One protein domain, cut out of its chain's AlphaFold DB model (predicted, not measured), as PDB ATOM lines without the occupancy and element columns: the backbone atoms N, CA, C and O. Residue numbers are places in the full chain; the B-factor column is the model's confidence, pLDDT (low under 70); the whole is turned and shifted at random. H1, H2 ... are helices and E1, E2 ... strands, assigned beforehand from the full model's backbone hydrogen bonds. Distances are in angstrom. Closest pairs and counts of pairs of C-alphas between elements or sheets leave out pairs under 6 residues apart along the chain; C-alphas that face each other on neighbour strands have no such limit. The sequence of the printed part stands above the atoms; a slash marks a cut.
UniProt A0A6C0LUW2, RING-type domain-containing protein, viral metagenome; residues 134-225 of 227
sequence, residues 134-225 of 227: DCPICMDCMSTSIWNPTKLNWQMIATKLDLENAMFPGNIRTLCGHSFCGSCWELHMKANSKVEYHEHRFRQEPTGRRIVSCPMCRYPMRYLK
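Overview. This is residues 134 to 225 of the 227 residues of the protein "RING-type domain-containing protein" of viral metagenome (UniProt A0A6C0LUW2). What shape does the printed part make? Three strand hairpins follow one another along a loose rod: E1 and E2 form a long arm towards one end, the small hairpin E3 and E4 lies near the middle, and H1 bridges from it to the hairpin E5 and E6. Beyond E5 the long loop 193 to 208 makes the other end, where residues 199 to 204 stick out. What is it made of? The 92 residues printed include six named strands and one named helix, in the order E1 E2 E3 E4 H1 E5 E6; the three sheets, E1 - E2, E3 - E4 and E5 - E6, are antiparallel, and the class is mixed, with under half of the residues in named elements. How spread out is it? It is loose, with a radius of gyration of the C-alphas of 16.9 A, and spans 61 by 26 by 23 A.

Arrangement. How do the first two strands pair? E1, residues 141 to 148, and E2, residues 153 to 158, form an antiparallel hairpin at 148 degrees, with N 146 and O 155 2.8 A apart, within hydrogen-bond range. What comes next? E3, residues 171 to 173, and E4, residues 179 to 181, form a hairpin at 153 degrees, with N 172 and O 180 at 2.8 A. The closest C-alphas of E1 and E4 are those of Met 142 and Cys 181, 6.3 A apart. Where does the helix stand? H1, residues 182 to 192, has every O i to N i+4 pair within hydrogen-bond range; its closest C-alphas to E3 are Gly 182 and Asn 171, 5.0 A apart. How does the last hairpin sit? E5, residues 209 to 213, and E6, residues 220 to 224, are antiparallel at 150 degrees, with N 210 and O 223 at 2.8 A. The closest C-alphas of H1 and E5 are those of Asn 192 and Val 212, 6.2 A apart, while H1 and E6 are apart.

Along the chain. Where does E1 begin? Its C-alpha 141 is at (300.743, 162.966, 450.547), and it is 19.7 A long; E2 is 16.3 A, E3 6.9 A and E4 7.2 A. Where do the later elements lie? H1 is 15.0 A long from C-alpha 182 at (288.415, 162.644, 449.889). E5 is 13.3 A and E6 13.6 A, ending at C-alpha 224 at (273.285, 155.605, 447.276).

Size, cuts and confidence. How far does it reach? The two C-alphas farthest apart, those of Pro 149 and Arg 203, are 61.0 A apart, and the printed part has no cut. Which links are long? Those from E2 to E3 and from H1 to E5. Where is confidence low? The model's pLDDT is under 70 at residues 161 to 166, 199 to 205 and 225.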
ATOM      1  N   ASP A 134     300.603 158.086 449.730       91.75
ATOM      2  CA  ASP A 134     300.287 159.027 448.649       91.75
ATOM      3  C   ASP A 134     298.964 158.713 447.954       91.75
ATOM      4  O   ASP A 134     298.561 157.557 447.784       91.75
ATOM      5  N   CYS A 135     298.257 159.762 447.533       91.94
ATOM      6  CA  CYS A 135     297.032 159.602 446.770       91.94
ATOM      7  C   CYS A 135     297.371 159.260 445.317       91.94
ATOM      8  O   CYS A 135     297.941 160.098 444.626       91.94
ATOM      9  N   PRO A 136     296.912 158.125 444.771       93.00
ATOM     10  CA  PRO A 136     297.245 157.739 443.396       93.00
ATOM     11  C   PRO A 136     296.524 158.569 442.315       93.00
ATOM     12  O   PRO A 136     296.731 158.333 441.130       93.00
ATOM     13  N   ILE A 137     295.636 159.501 442.692       92.69
ATOM     14  CA  ILE A 137     294.956 160.403 441.745       92.69
ATOM     15  C   ILE A 137     295.743 161.706 441.586       92.69
ATOM     16  O   ILE A 137     296.005 162.120 440.462       92.69
ATOM     17  N   CYS A 138     296.085 162.368 442.697       92.25
ATOM     18  CA  CYS A 138     296.769 163.665 442.668       92.25
ATOM     19  C   CYS A 138     298.268 163.584 442.967       92.25
ATOM     20  O   CYS A 138     298.948 164.588 442.820       92.25
ATOM     21  N   MET A 139     298.771 162.413 443.369       90.94
ATOM     22  CA  MET A 139     300.161 162.171 443.768       90.94
ATOM     23  C   MET A 139     300.625 163.012 444.970       90.94
ATOM     24  O   MET A 139     301.819 163.181 445.180       90.94
ATOM     25  N   ASP A 140     299.682 163.516 445.778       90.69
ATOM     26  CA  ASP A 140     299.994 164.226 447.023       90.69
ATOM     27  C   ASP A 140     299.963 163.281 448.227       90.69
ATOM     28  O   ASP A 140     299.129 162.369 448.294       90.69
ATOM     29  N   CYS A 141     300.751 163.625 449.246       89.00
ATOM     30  CA  CYS A 141     300.743 162.966 450.547       89.00
ATOM     31  C   CYS A 141     299.365 163.051 451.231       89.00
ATOM     32  O   CYS A 141     298.806 164.127 451.472       89.00
ATOM     33  N   MET A 142     298.829 161.884 451.573       90.06
ATOM     34  CA  MET A 142     297.603 161.673 452.341       90.06
ATOM     35  C   MET A 142     297.884 161.525 453.831       90.06
ATOM     36  O   MET A 142     297.087 161.978 454.657       90.06
ATOM     37  N   SER A 143     298.976 160.851 454.177       89.50
ATOM     38  CA  SER A 143     299.307 160.541 455.561       89.50
ATOM     39  C   SER A 143     300.802 160.430 455.772       89.50
ATOM     40  O   SER A 143     301.478 159.798 454.968       89.50
ATOM     41  N   THR A 144     301.275 160.942 456.902       90.94
ATOM     42  CA  THR A 144     302.683 160.892 457.297       90.94
ATOM     43  C   THR A 144     302.893 160.006 458.517       90.94
ATOM     44  O   THR A 144     302.109 160.065 459.472       90.94
ATOM     45  N   SER A 145     303.982 159.245 458.520       92.25
ATOM     46  CA  SER A 145     304.466 158.483 459.672       92.25
ATOM     47  C   SER A 145     305.128 159.400 460.701       92.25
ATOM     48  O   SER A 145     306.182 159.985 460.437       92.25
ATOM     49  N   ILE A 146     304.561 159.477 461.906       92.38
ATOM     50  CA  ILE A 146     305.164 160.154 463.064       92.38
ATOM     51  C   ILE A 146     305.522 159.156 464.163       92.38
ATOM     52  O   ILE A 146     304.789 158.201 464.421       92.38
ATOM     53  N   TRP A 147     306.650 159.368 464.838       93.31
ATOM     54  CA  TRP A 147     307.034 158.526 465.966       93.31
ATOM     55  C   TRP A 147     306.221 158.896 467.205       93.31
ATOM     56  O   TRP A 147     306.170 160.061 467.601       93.31
ATOM     57  N   ASN A 148     305.613 157.906 467.855       92.00
ATOM     58  CA  ASN A 148     304.928 158.097 469.124       92.00
ATOM     59  C   ASN A 148     305.823 157.643 470.293       92.00
ATOM     60  O   ASN A 148     305.914 156.440 470.556       92.00
ATOM     61  N   PRO A 149     306.422 158.564 471.071       88.94
ATOM     62  CA  PRO A 149     307.339 158.210 472.161       88.94
ATOM     63  C   PRO A 149     306.646 157.539 473.360       88.94
ATOM     64  O   PRO A 149     307.294 156.870 474.167       88.94
ATOM     65  N   THR A 150     305.324 157.675 473.488       89.44
ATOM     66  CA  THR A 150     304.546 157.019 474.549       89.44
ATOM     67  C   THR A 150     304.307 155.541 474.246       89.44
ATOM     68  O   THR A 150     304.210 154.736 475.175       89.44
ATOM     69  N   LYS A 151     304.207 155.184 472.961       89.25
ATOM     70  CA  LYS A 151     303.947 153.816 472.490       89.25
ATOM     71  C   LYS A 151     305.167 153.132 471.869       89.25
ATOM     72  O   LYS A 151     305.113 151.929 471.649       89.25
ATOM     73  N   LEU A 152     306.243 153.879 471.623       89.00
ATOM     74  CA  LEU A 152     307.458 153.419 470.948       89.00
ATOM     75  C   LEU A 152     307.162 152.773 469.587       89.00
ATOM     76  O   LEU A 152     307.671 151.702 469.266       89.00
ATOM     77  N   ASN A 153     306.288 153.413 468.811       90.69
ATOM     78  CA  ASN A 153     305.939 152.960 467.474       90.69
ATOM     79  C   ASN A 153     305.632 154.116 466.524       90.69
ATOM     80  O   ASN A 153     305.285 155.223 466.944       90.69
ATOM     81  N   TRP A 154     305.723 153.823 465.231       92.06
ATOM     82  CA  TRP A 154     305.254 154.709 464.179       92.06
ATOM     83  C   TRP A 154     303.725 154.747 464.142       92.06
ATOM     84  O   TRP A 154     303.047 153.726 464.278       92.06
ATOM     85  N   GLN A 155     303.178 155.946 463.977       90.88
ATOM     86  CA  GLN A 155     301.754 156.197 463.808       90.88
ATOM     87  C   GLN A 155     301.530 156.990 462.534       90.88
ATOM     88  O   GLN A 155     302.145 158.034 462.331       90.88
ATOM     89  N   MET A 156     300.608 156.508 461.707       89.50
ATOM     90  CA  MET A 156     300.142 157.250 460.544       89.50
ATOM     91  C   MET A 156     299.163 158.326 461.000       89.50
ATOM     92  O   MET A 156     298.151 158.016 461.633       89.50
ATOM     93  N   ILE A 157     299.446 159.579 460.658       88.19
ATOM     94  CA  ILE A 157     298.520 160.701 460.831       88.19
ATOM     95  C   ILE A 157     298.086 161.223 459.466       88.19
ATOM     96  O   ILE A 157     298.876 161.237 458.527       88.19
ATOM     97  N   ALA A 158     296.828 161.642 459.342       85.12
ATOM     98  CA  ALA A 158     296.345 162.273 458.119       85.12
ATOM     99  C   ALA A 158     296.996 163.656 457.944       85.12
ATOM    100  O   ALA A 158     297.048 164.442 458.889       85.12
ATOM    101  N   THR A 159     297.489 163.942 456.740       79.31
ATOM    102  CA  THR A 159     298.201 165.193 456.420       79.31
ATOM    103  C   THR A 159     297.253 166.279 455.919       79.31
ATOM    104  O   THR A 159     297.474 167.462 456.172       79.31
ATOM    105  N   LYS A 160     296.183 165.898 455.212       71.44
ATOM    106  CA  LYS A 160     295.173 166.843 454.725       71.44
ATOM    107  C   LYS A 160     294.077 167.016 455.773       71.44
ATOM    108  O   LYS A 160     293.480 166.036 456.209       71.44
ATOM    109  N   LEU A 161     293.843 168.270 456.156       64.62
ATOM    110  CA  LEU A 161     292.743 168.665 457.031       64.62
ATOM    111  C   LEU A 161     291.407 168.522 456.300       64.62
ATOM    112  O   LEU A 161     291.306 168.779 455.096       64.62
ATOM    113  N   ASP A 162     290.388 168.135 457.055       64.56
ATOM    114  CA  ASP A 162     289.022 168.017 456.571       64.56
ATOM    115  C   ASP A 162     288.501 169.391 456.135       64.56
ATOM    116  O   ASP A 162     288.518 170.356 456.898       64.56
ATOM    117  N   LEU A 163     288.032 169.491 454.891       67.00
ATOM    118  CA  LEU A 163     287.264 170.649 454.446       67.00
ATOM    119  C   LEU A 163     285.855 170.530 455.033       67.00
ATOM    120  O   LEU A 163     285.161 169.554 454.761       67.00
ATOM    121  N   GLU A 164     285.434 171.543 455.794       62.94
ATOM    122  CA  GLU A 164     284.207 171.567 456.615       62.94
ATOM    123  C   GLU A 164     282.903 171.314 455.821       62.94
ATOM    124  O   GLU A 164     281.879 170.982 456.403       62.94
ATOM    125  N   ASN A 165     282.954 171.379 454.483       67.12
ATOM    126  CA  ASN A 165     281.825 171.136 453.576       67.12
ATOM    127  C   ASN A 165     282.108 170.088 452.476       67.12
ATOM    128  O   ASN A 165     281.371 170.018 451.490       67.12
ATOM    129  N   ALA A 166     283.186 169.303 452.577       68.19
ATOM    130  CA  ALA A 166     283.483 168.265 451.586       68.19
ATOM    131  C   ALA A 166     282.577 167.039 451.765       68.19
ATOM    132  O   ALA A 166     282.272 166.634 452.886       68.19
ATOM    133  N   MET A 167     282.201 166.387 450.655       74.94
ATOM    134  CA  MET A 167     281.400 165.152 450.705       74.94
ATOM    135  C   MET A 167     282.142 164.027 451.444       74.94
ATOM    136  O   MET A 167     281.521 163.148 452.045       74.94
ATOM    137  N   PHE A 168     283.473 164.072 451.399       80.50
ATOM    138  CA  PHE A 168     284.368 163.169 452.102       80.50
ATOM    139  C   PHE A 168     285.423 163.985 452.864       80.50
ATOM    140  O   PHE A 168     286.399 164.423 452.245       80.50
ATOM    141  N   PRO A 169     285.246 164.207 454.179       72.44
ATOM    142  CA  PRO A 169     286.293 164.789 455.006       72.44
ATOM    143  C   PRO A 169     287.474 163.805 455.081       72.44
ATOM    144  O   PRO A 169     287.296 162.626 455.399       72.44
ATOM    145  N   GLY A 170     288.664 164.272 454.703       83.75
ATOM    146  CA  GLY A 170     289.913 163.541 454.905       83.75
ATOM    147  C   GLY A 170     290.192 162.477 453.849       83.75
ATOM    148  O   GLY A 170     289.835 162.624 452.683       83.75
ATOM    149  N   ASN A 171     290.890 161.410 454.236       88.50
ATOM    150  CA  ASN A 171     291.213 160.299 453.340       88.50
ATOM    151  C   ASN A 171     290.126 159.226 453.397       88.50
ATOM    152  O   ASN A 171     289.653 158.860 454.471       88.50
ATOM    153  N   ILE A 172     289.783 158.656 452.246       89.56
ATOM    154  CA  ILE A 172     288.806 157.575 452.145       89.56
ATOM    155  C   ILE A 172     289.499 156.265 451.813       89.56
ATOM    156  O   ILE A 172     290.404 156.225 450.983       89.56
ATOM    157  N   ARG A 173     289.021 155.177 452.418       91.25
ATOM    158  CA  ARG A 173     289.389 153.813 452.039       91.25
ATOM    159  C   ARG A 173     288.195 153.145 451.377       91.25
ATOM    160  O   ARG A 173     287.120 153.035 451.958       91.25
ATOM    161  N   THR A 174     288.383 152.735 450.133       91.38
ATOM    162  CA  THR A 174     287.356 152.058 449.334       91.38
ATOM    163  C   THR A 174     287.132 150.617 449.801       91.38
ATOM    164  O   THR A 174     287.979 150.037 450.479       91.38
ATOM    165  N   LEU A 175     286.020 149.997 449.380       89.94
ATOM    166  CA  LEU A 175     285.702 148.594 449.709       89.94
ATOM    167  C   LEU A 175     286.750 147.603 449.187       89.94
ATOM    168  O   LEU A 175     286.979 146.567 449.798       89.94
ATOM    169  N   CYS A 176     287.412 147.937 448.079       92.94
ATOM    170  CA  CYS A 176     288.520 147.149 447.541       92.94
ATOM    171  C   CYS A 176     289.857 147.377 448.275       92.94
ATOM    172  O   CYS A 176     290.884 146.870 447.841       92.94
ATOM    173  N   GLY A 177     289.870 148.169 449.352       92.19
ATOM    174  CA  GLY A 177     291.030 148.380 450.217       92.19
ATOM    175  C   GLY A 177     291.958 149.532 449.825       92.19
ATOM    176  O   GLY A 177     292.779 149.910 450.661       92.19
ATOM    177  N   HIS A 178     291.810 150.118 448.630       93.69
ATOM    178  CA  HIS A 178     292.615 151.254 448.157       93.69
ATOM    179  C   HIS A 178     292.185 152.579 448.795       93.69
ATOM    180  O   HIS A 178     290.983 152.809 448.984       93.69
ATOM    181  N   SER A 179     293.155 153.457 449.059       92.50
ATOM    182  CA  SER A 179     292.954 154.745 449.730       92.50
ATOM    183  C   SER A 179     293.167 155.939 448.797       92.50
ATOM    184  O   SER A 179     294.013 155.890 447.906       92.50
ATOM    185  N   PHE A 180     292.404 157.014 449.007       92.19
ATOM    186  CA  PHE A 180     292.458 158.246 448.211       92.19
ATOM    187  C   PHE A 180     292.188 159.479 449.086       92.19
ATOM    188  O   PHE A 180     291.504 159.370 450.104       92.19
ATOM    189  N   CYS A 181     292.638 160.668 448.665       90.88
ATOM    190  CA  CYS A 181     292.131 161.916 449.234       90.88
ATOM    191  C   CYS A 181     290.620 162.009 448.989       90.88
ATOM    192  O   CYS A 181     290.155 161.722 447.884       90.88
ATOM    193  N   GLY A 182     289.865 162.483 449.975       88.88
ATOM    194  CA  GLY A 182     288.415 162.644 449.889       88.88
ATOM    195  C   GLY A 182     287.995 163.564 448.748       88.88
ATOM    196  O   GLY A 182     287.119 163.203 447.969       88.88
ATOM    197  N   SER A 183     288.699 164.683 448.552       88.44
ATOM    198  CA  SER A 183     288.461 165.601 447.428       88.44
ATOM    199  C   SER A 183     288.710 164.952 446.062       88.44
ATOM    200  O   SER A 183     287.912 165.107 445.140       88.44
ATOM    201  N   CYS A 184     289.787 164.173 445.924       91.12
ATOM    202  CA  CYS A 184     290.095 163.456 444.684       91.12
ATOM    203  C   CYS A 184     289.064 162.363 444.401       91.12
ATOM    204  O   CYS A 184     288.638 162.182 443.260       91.12
ATOM    205  N   TRP A 185     288.636 161.655 445.447       92.06
ATOM    206  CA  TRP A 185     287.579 160.662 445.341       92.06
ATOM    207  C   TRP A 185     286.240 161.288 444.948       92.06
ATOM    208  O   TRP A 185     285.538 160.752 444.093       92.06
ATOM    209  N   GLU A 186     285.906 162.449 445.511       90.25
ATOM    210  CA  GLU A 186     284.697 163.196 445.173       90.25
ATOM    211  C   GLU A 186     284.688 163.624 443.700       90.25
ATOM    212  O   GLU A 186     283.700 163.401 442.997       90.25
ATOM    213  N   LEU A 187     285.800 164.183 443.210       90.56
ATOM    214  CA  LEU A 187     285.963 164.540 441.797       90.56
ATOM    215  C   LEU A 187     285.824 163.309 440.893       90.56
ATOM    216  O   LEU A 187     285.092 163.352 439.902       90.56
ATOM    217  N   HIS A 188     286.457 162.191 441.263       92.69
ATOM    218  CA  HIS A 188     286.338 160.929 440.532       92.69
ATOM    219  C   HIS A 188     284.895 160.419 440.499       92.69
ATOM    220  O   HIS A 188     284.398 160.036 439.440       92.69
ATOM    221  N   MET A 189     284.187 160.462 441.628       90.31
ATOM    222  CA  MET A 189     282.773 160.104 441.699       90.31
ATOM    223  C   MET A 189     281.912 161.001 440.810       90.31
ATOM    224  O   MET A 189     281.065 160.494 440.075       90.31
ATOM    225  N   LYS A 190     282.116 162.320 440.848       89.19
ATOM    226  CA  LYS A 190     281.348 163.276 440.040       89.19
ATOM    227  C   LYS A 190     281.554 163.048 438.542       89.19
ATOM    228  O   LYS A 190     280.571 163.031 437.810       89.19
ATOM    229  N   ALA A 191     282.795 162.820 438.110       90.56
ATOM    230  CA  ALA A 191     283.133 162.653 436.699       90.56
ATOM    231  C   ALA A 191     282.801 161.256 436.141       90.56
ATOM    232  O   ALA A 191     282.385 161.140 434.992       90.56
ATOM    233  N   ASN A 192     282.984 160.196 436.938       91.31
ATOM    234  CA  ASN A 192     282.987 158.816 436.435       91.31
ATOM    235  C   ASN A 192     281.846 157.936 436.965       91.31
ATOM    236  O   ASN A 192     281.765 156.762 436.590       91.31
ATOM    237  N   SER A 193     280.970 158.450 437.836       88.94
ATOM    238  CA  SER A 193     279.818 157.669 438.296       88.94
ATOM    239  C   SER A 193     278.773 157.483 437.196       88.94
ATOM    240  O   SER A 193     278.410 158.414 436.482       88.94
ATOM    241  N   LYS A 194     278.253 156.261 437.090       87.00
ATOM    242  CA  LYS A 194     277.144 155.896 436.206       87.00
ATOM    243  C   LYS A 194     275.911 155.586 437.040       87.00
ATOM    244  O   LYS A 194     276.026 155.063 438.144       87.00
ATOM    245  N   VAL A 195     274.734 155.900 436.517       83.88
ATOM    246  CA  VAL A 195     273.465 155.531 437.153       83.88
ATOM    247  C   VAL A 195     273.232 154.030 436.966       83.88
ATOM    248  O   VAL A 195     273.378 153.518 435.858       83.88
ATOM    249  N   GLU A 196     272.910 153.321 438.048       81.19
ATOM    250  CA  GLU A 196     272.514 151.913 437.990       81.19
ATOM    251  C   GLU A 196     271.041 151.810 437.571       81.19
ATOM    252  O   GLU A 196     270.159 152.442 438.158       81.19
ATOM    253  N   TYR A 197     270.781 150.996 436.552       77.62
ATOM    254  CA  TYR A 197     269.438 150.635 436.105       77.62
ATOM    255  C   TYR A 197     269.136 149.198 436.526       77.62
ATOM    256  O   TYR A 197     270.051 148.390 436.692       77.62
ATOM    257  N   HIS A 198     267.855 148.870 436.680       73.19
ATOM    258  CA  HIS A 198     267.434 147.489 436.892       73.19
ATOM    259  C   HIS A 198     267.885 146.609 435.715       73.19
ATOM    260  O   HIS A 198     267.732 146.993 434.550       73.19
ATOM    261  N   GLU A 199     268.433 145.429 436.019       60.94
ATOM    262  CA  GLU A 199     268.850 144.458 435.005       60.94
ATOM    263  C   GLU A 199     267.693 144.192 434.027       60.94
ATOM    264  O   GLU A 199     266.546 143.976 434.423       60.94
ATOM    265  N   HIS A 200     267.990 144.280 432.726       58.81
ATOM    266  CA  HIS A 200     267.043 144.119 431.614       58.81
ATOM    267  C   HIS A 200     265.931 145.179 431.480       58.81
ATOM    268  O   HIS A 200     265.004 144.985 430.693       58.81
ATOM    269  N   ARG A 201     266.009 146.326 432.177       62.97
ATOM    270  CA  ARG A 201     264.972 147.378 432.116       62.97
ATOM    271  C   ARG A 201     265.531 148.803 432.042       62.97
ATOM    272  O   ARG A 201     265.179 149.666 432.837       62.97
ATOM    273  N   PHE A 202     266.325 149.090 431.009       57.91
ATOM    274  CA  PHE A 202     266.886 150.429 430.729       57.91
ATOM    275  C   PHE A 202     265.848 151.554 430.537       57.91
ATOM    276  O   PHE A 202     266.220 152.722 430.497       57.91
ATOM    277  N   ARG A 203     264.559 151.217 430.387       63.12
ATOM    278  CA  ARG A 203     263.453 152.177 430.215       63.12
ATOM    279  C   ARG A 203     262.676 152.481 431.507       63.12
ATOM    280  O   ARG A 203     261.713 153.233 431.440       63.12
ATOM    281  N   GLN A 204     263.037 151.879 432.644       65.25
ATOM    282  CA  GLN A 204     262.400 152.149 433.943       65.25
ATOM    283  C   GLN A 204     263.186 153.175 434.766       65.25
ATOM    284  O   GLN A 204     264.329 153.504 434.433       65.25
ATOM    285  N   GLU A 205     262.553 153.683 435.829       67.25
ATOM    286  CA  GLU A 205     263.185 154.604 436.772       67.25
ATOM    287  C   GLU A 205     264.505 154.019 437.310       67.25
ATOM    288  O   GLU A 205     264.592 152.815 437.583       67.25
ATOM    289  N   PRO A 206     265.559 154.845 437.434       72.81
ATOM    290  CA  PRO A 206     266.819 154.440 438.037       72.81
ATOM    291  C   PRO A 206     266.642 153.825 439.424       72.81
ATOM    292  O   PRO A 206     265.812 154.279 440.204       72.81
ATOM    293  N   THR A 207     267.531 152.908 439.809       74.50
ATOM    294  CA  THR A 207     267.513 152.293 441.154       74.50
ATOM    295  C   THR A 207     267.872 153.271 442.288       74.50
ATOM    296  O   THR A 207     267.985 152.873 443.447       74.50
ATOM    297  N   GLY A 208     268.160 154.535 441.959       74.56
ATOM    298  CA  GLY A 208     268.715 155.534 442.874       74.56
ATOM    299  C   GLY A 208     270.194 155.314 443.226       74.56
ATOM    300  O   GLY A 208     270.782 156.121 443.953       74.56
ATOM    301  N   ARG A 209     270.831 154.251 442.711       81.12
ATOM    302  CA  ARG A 209     272.239 153.926 442.981       81.12
ATOM    303  C   ARG A 209     273.154 154.435 441.874       81.12
ATOM    304  O   ARG A 209     272.808 154.457 440.693       81.12
ATOM    305  N   ARG A 210     274.359 154.833 442.270       84.19
ATOM    306  CA  ARG A 210     275.467 155.171 441.378       84.19
ATOM    307  C   ARG A 210     276.543 154.102 441.468       84.19
ATOM    308  O   ARG A 210     276.910 153.694 442.566       84.19
ATOM    309  N   ILE A 211     277.074 153.693 440.325       89.38
ATOM    310  CA  ILE A 211     278.222 152.796 440.225       89.38
ATOM    311  C   ILE A 211     279.444 153.615 439.833       89.38
ATOM    312  O   ILE A 211     279.410 154.361 438.856       89.38
ATOM    313  N   VAL A 212     280.541 153.454 440.566       92.81
ATOM    314  CA  VAL A 212     281.857 153.972 440.180       92.81
ATOM    315  C   VAL A 212     282.907 152.891 440.413       92.81
ATOM    316  O   VAL A 212     282.863 152.165 441.406       92.81
ATOM    317  N   SER A 213     283.849 152.760 439.486       94.44
ATOM    318  CA  SER A 213     284.964 151.820 439.616       94.44
ATOM    319  C   SER A 213     286.139 152.453 440.350       94.44
ATOM    320  O   SER A 213     286.442 153.631 440.153       94.44
ATOM    321  N   CYS A 214     286.848 151.656 441.149       94.56
ATOM    322  CA  CYS A 214     288.127 152.057 441.730       94.56
ATOM    323  C   CYS A 214     289.145 152.404 440.616       94.56
ATOM    324  O   CYS A 214     289.321 151.591 439.707       94.56
ATOM    325  N   PRO A 215     289.852 153.548 440.677       94.50
ATOM    326  CA  PRO A 215     290.906 153.894 439.721       94.50
ATOM    327  C   PRO A 215     292.029 152.855 439.632       94.50
ATOM    328  O   PRO A 215     292.531 152.604 438.542       94.50
ATOM    329  N   MET A 216     292.372 152.221 440.761       94.69
ATOM    330  CA  MET A 216     293.509 151.299 440.877       94.69
ATOM    331  C   MET A 216     293.187 149.893 440.359       94.69
ATOM    332  O   MET A 216     293.895 149.362 439.514       94.69
ATOM    333  N   CYS A 217     292.101 149.287 440.846       95.69
ATOM    334  CA  CYS A 217     291.782 147.879 440.566       95.69
ATOM    335  C   CYS A 217     290.505 147.671 439.748       95.69
ATOM    336  O   CYS A 217     290.095 146.538 439.518       95.69
ATOM    337  N   ARG A 218     289.828 148.756 439.350       93.75
ATOM    338  CA  ARG A 218     288.569 148.746 438.581       93.75
ATOM    339  C   ARG A 218     287.377 148.061 439.253       93.75
ATOM    340  O   ARG A 218     286.294 148.062 438.667       93.75
ATOM    341  N   TYR A 219     287.524 147.590 440.494       94.62
ATOM    342  CA  TYR A 219     286.437 147.007 441.278       94.62
ATOM    343  C   TYR A 219     285.223 147.956 441.323       94.62
ATOM    344  O   TYR A 219     285.389 149.125 441.705       94.62
ATOM    345  N   PRO A 220     284.027 147.503 440.899       91.19
ATOM    346  CA  PRO A 220     282.834 148.337 440.849       91.19
ATOM    347  C   PRO A 220     282.231 148.504 442.245       91.19
ATOM    348  O   PRO A 220     282.038 147.539 442.982       91.19
ATOM    349  N   MET A 221     281.894 149.738 442.606       89.75
ATOM    350  CA  MET A 221     281.305 150.073 443.900       89.75
ATOM    351  C   MET A 221     279.984 150.806 443.701       89.75
ATOM    352  O   MET A 221     279.882 151.695 442.857       89.75
ATOM    353  N   ARG A 222     278.978 150.415 444.487       88.56
ATOM    354  CA  ARG A 222     277.617 150.962 444.455       88.56
ATOM    355  C   ARG A 222     277.424 151.929 445.618       88.56
ATOM    356  O   ARG A 222     277.640 151.552 446.767       88.56
ATOM    357  N   TYR A 223     276.973 153.141 445.323       81.31
ATOM    358  CA  TYR A 223     276.693 154.194 446.299       81.31
ATOM    359  C   TYR A 223     275.245 154.656 446.164       81.31
ATOM    360  O   TYR A 223     274.732 154.782 445.051       81.31
ATOM    361  N   LEU A 224     274.583 154.932 447.286       75.69
ATOM    362  CA  LEU A 224     273.285 155.605 447.276       75.69
ATOM    363  C   LEU A 224     273.497 157.086 446.950       75.69
ATOM    364  O   LEU A 224     274.405 157.717 447.498       75.69
ATOM    365  N   LYS A 225     272.672 157.645 446.061       63.47
ATOM    366  CA  LYS A 225     272.640 159.092 445.846       63.47
ATOM    367  C   LYS A 225     272.084 159.736 447.124       63.47
ATOM    368  O   LYS A 225     270.917 159.531 447.436       63.47
TER     369      LYS A 225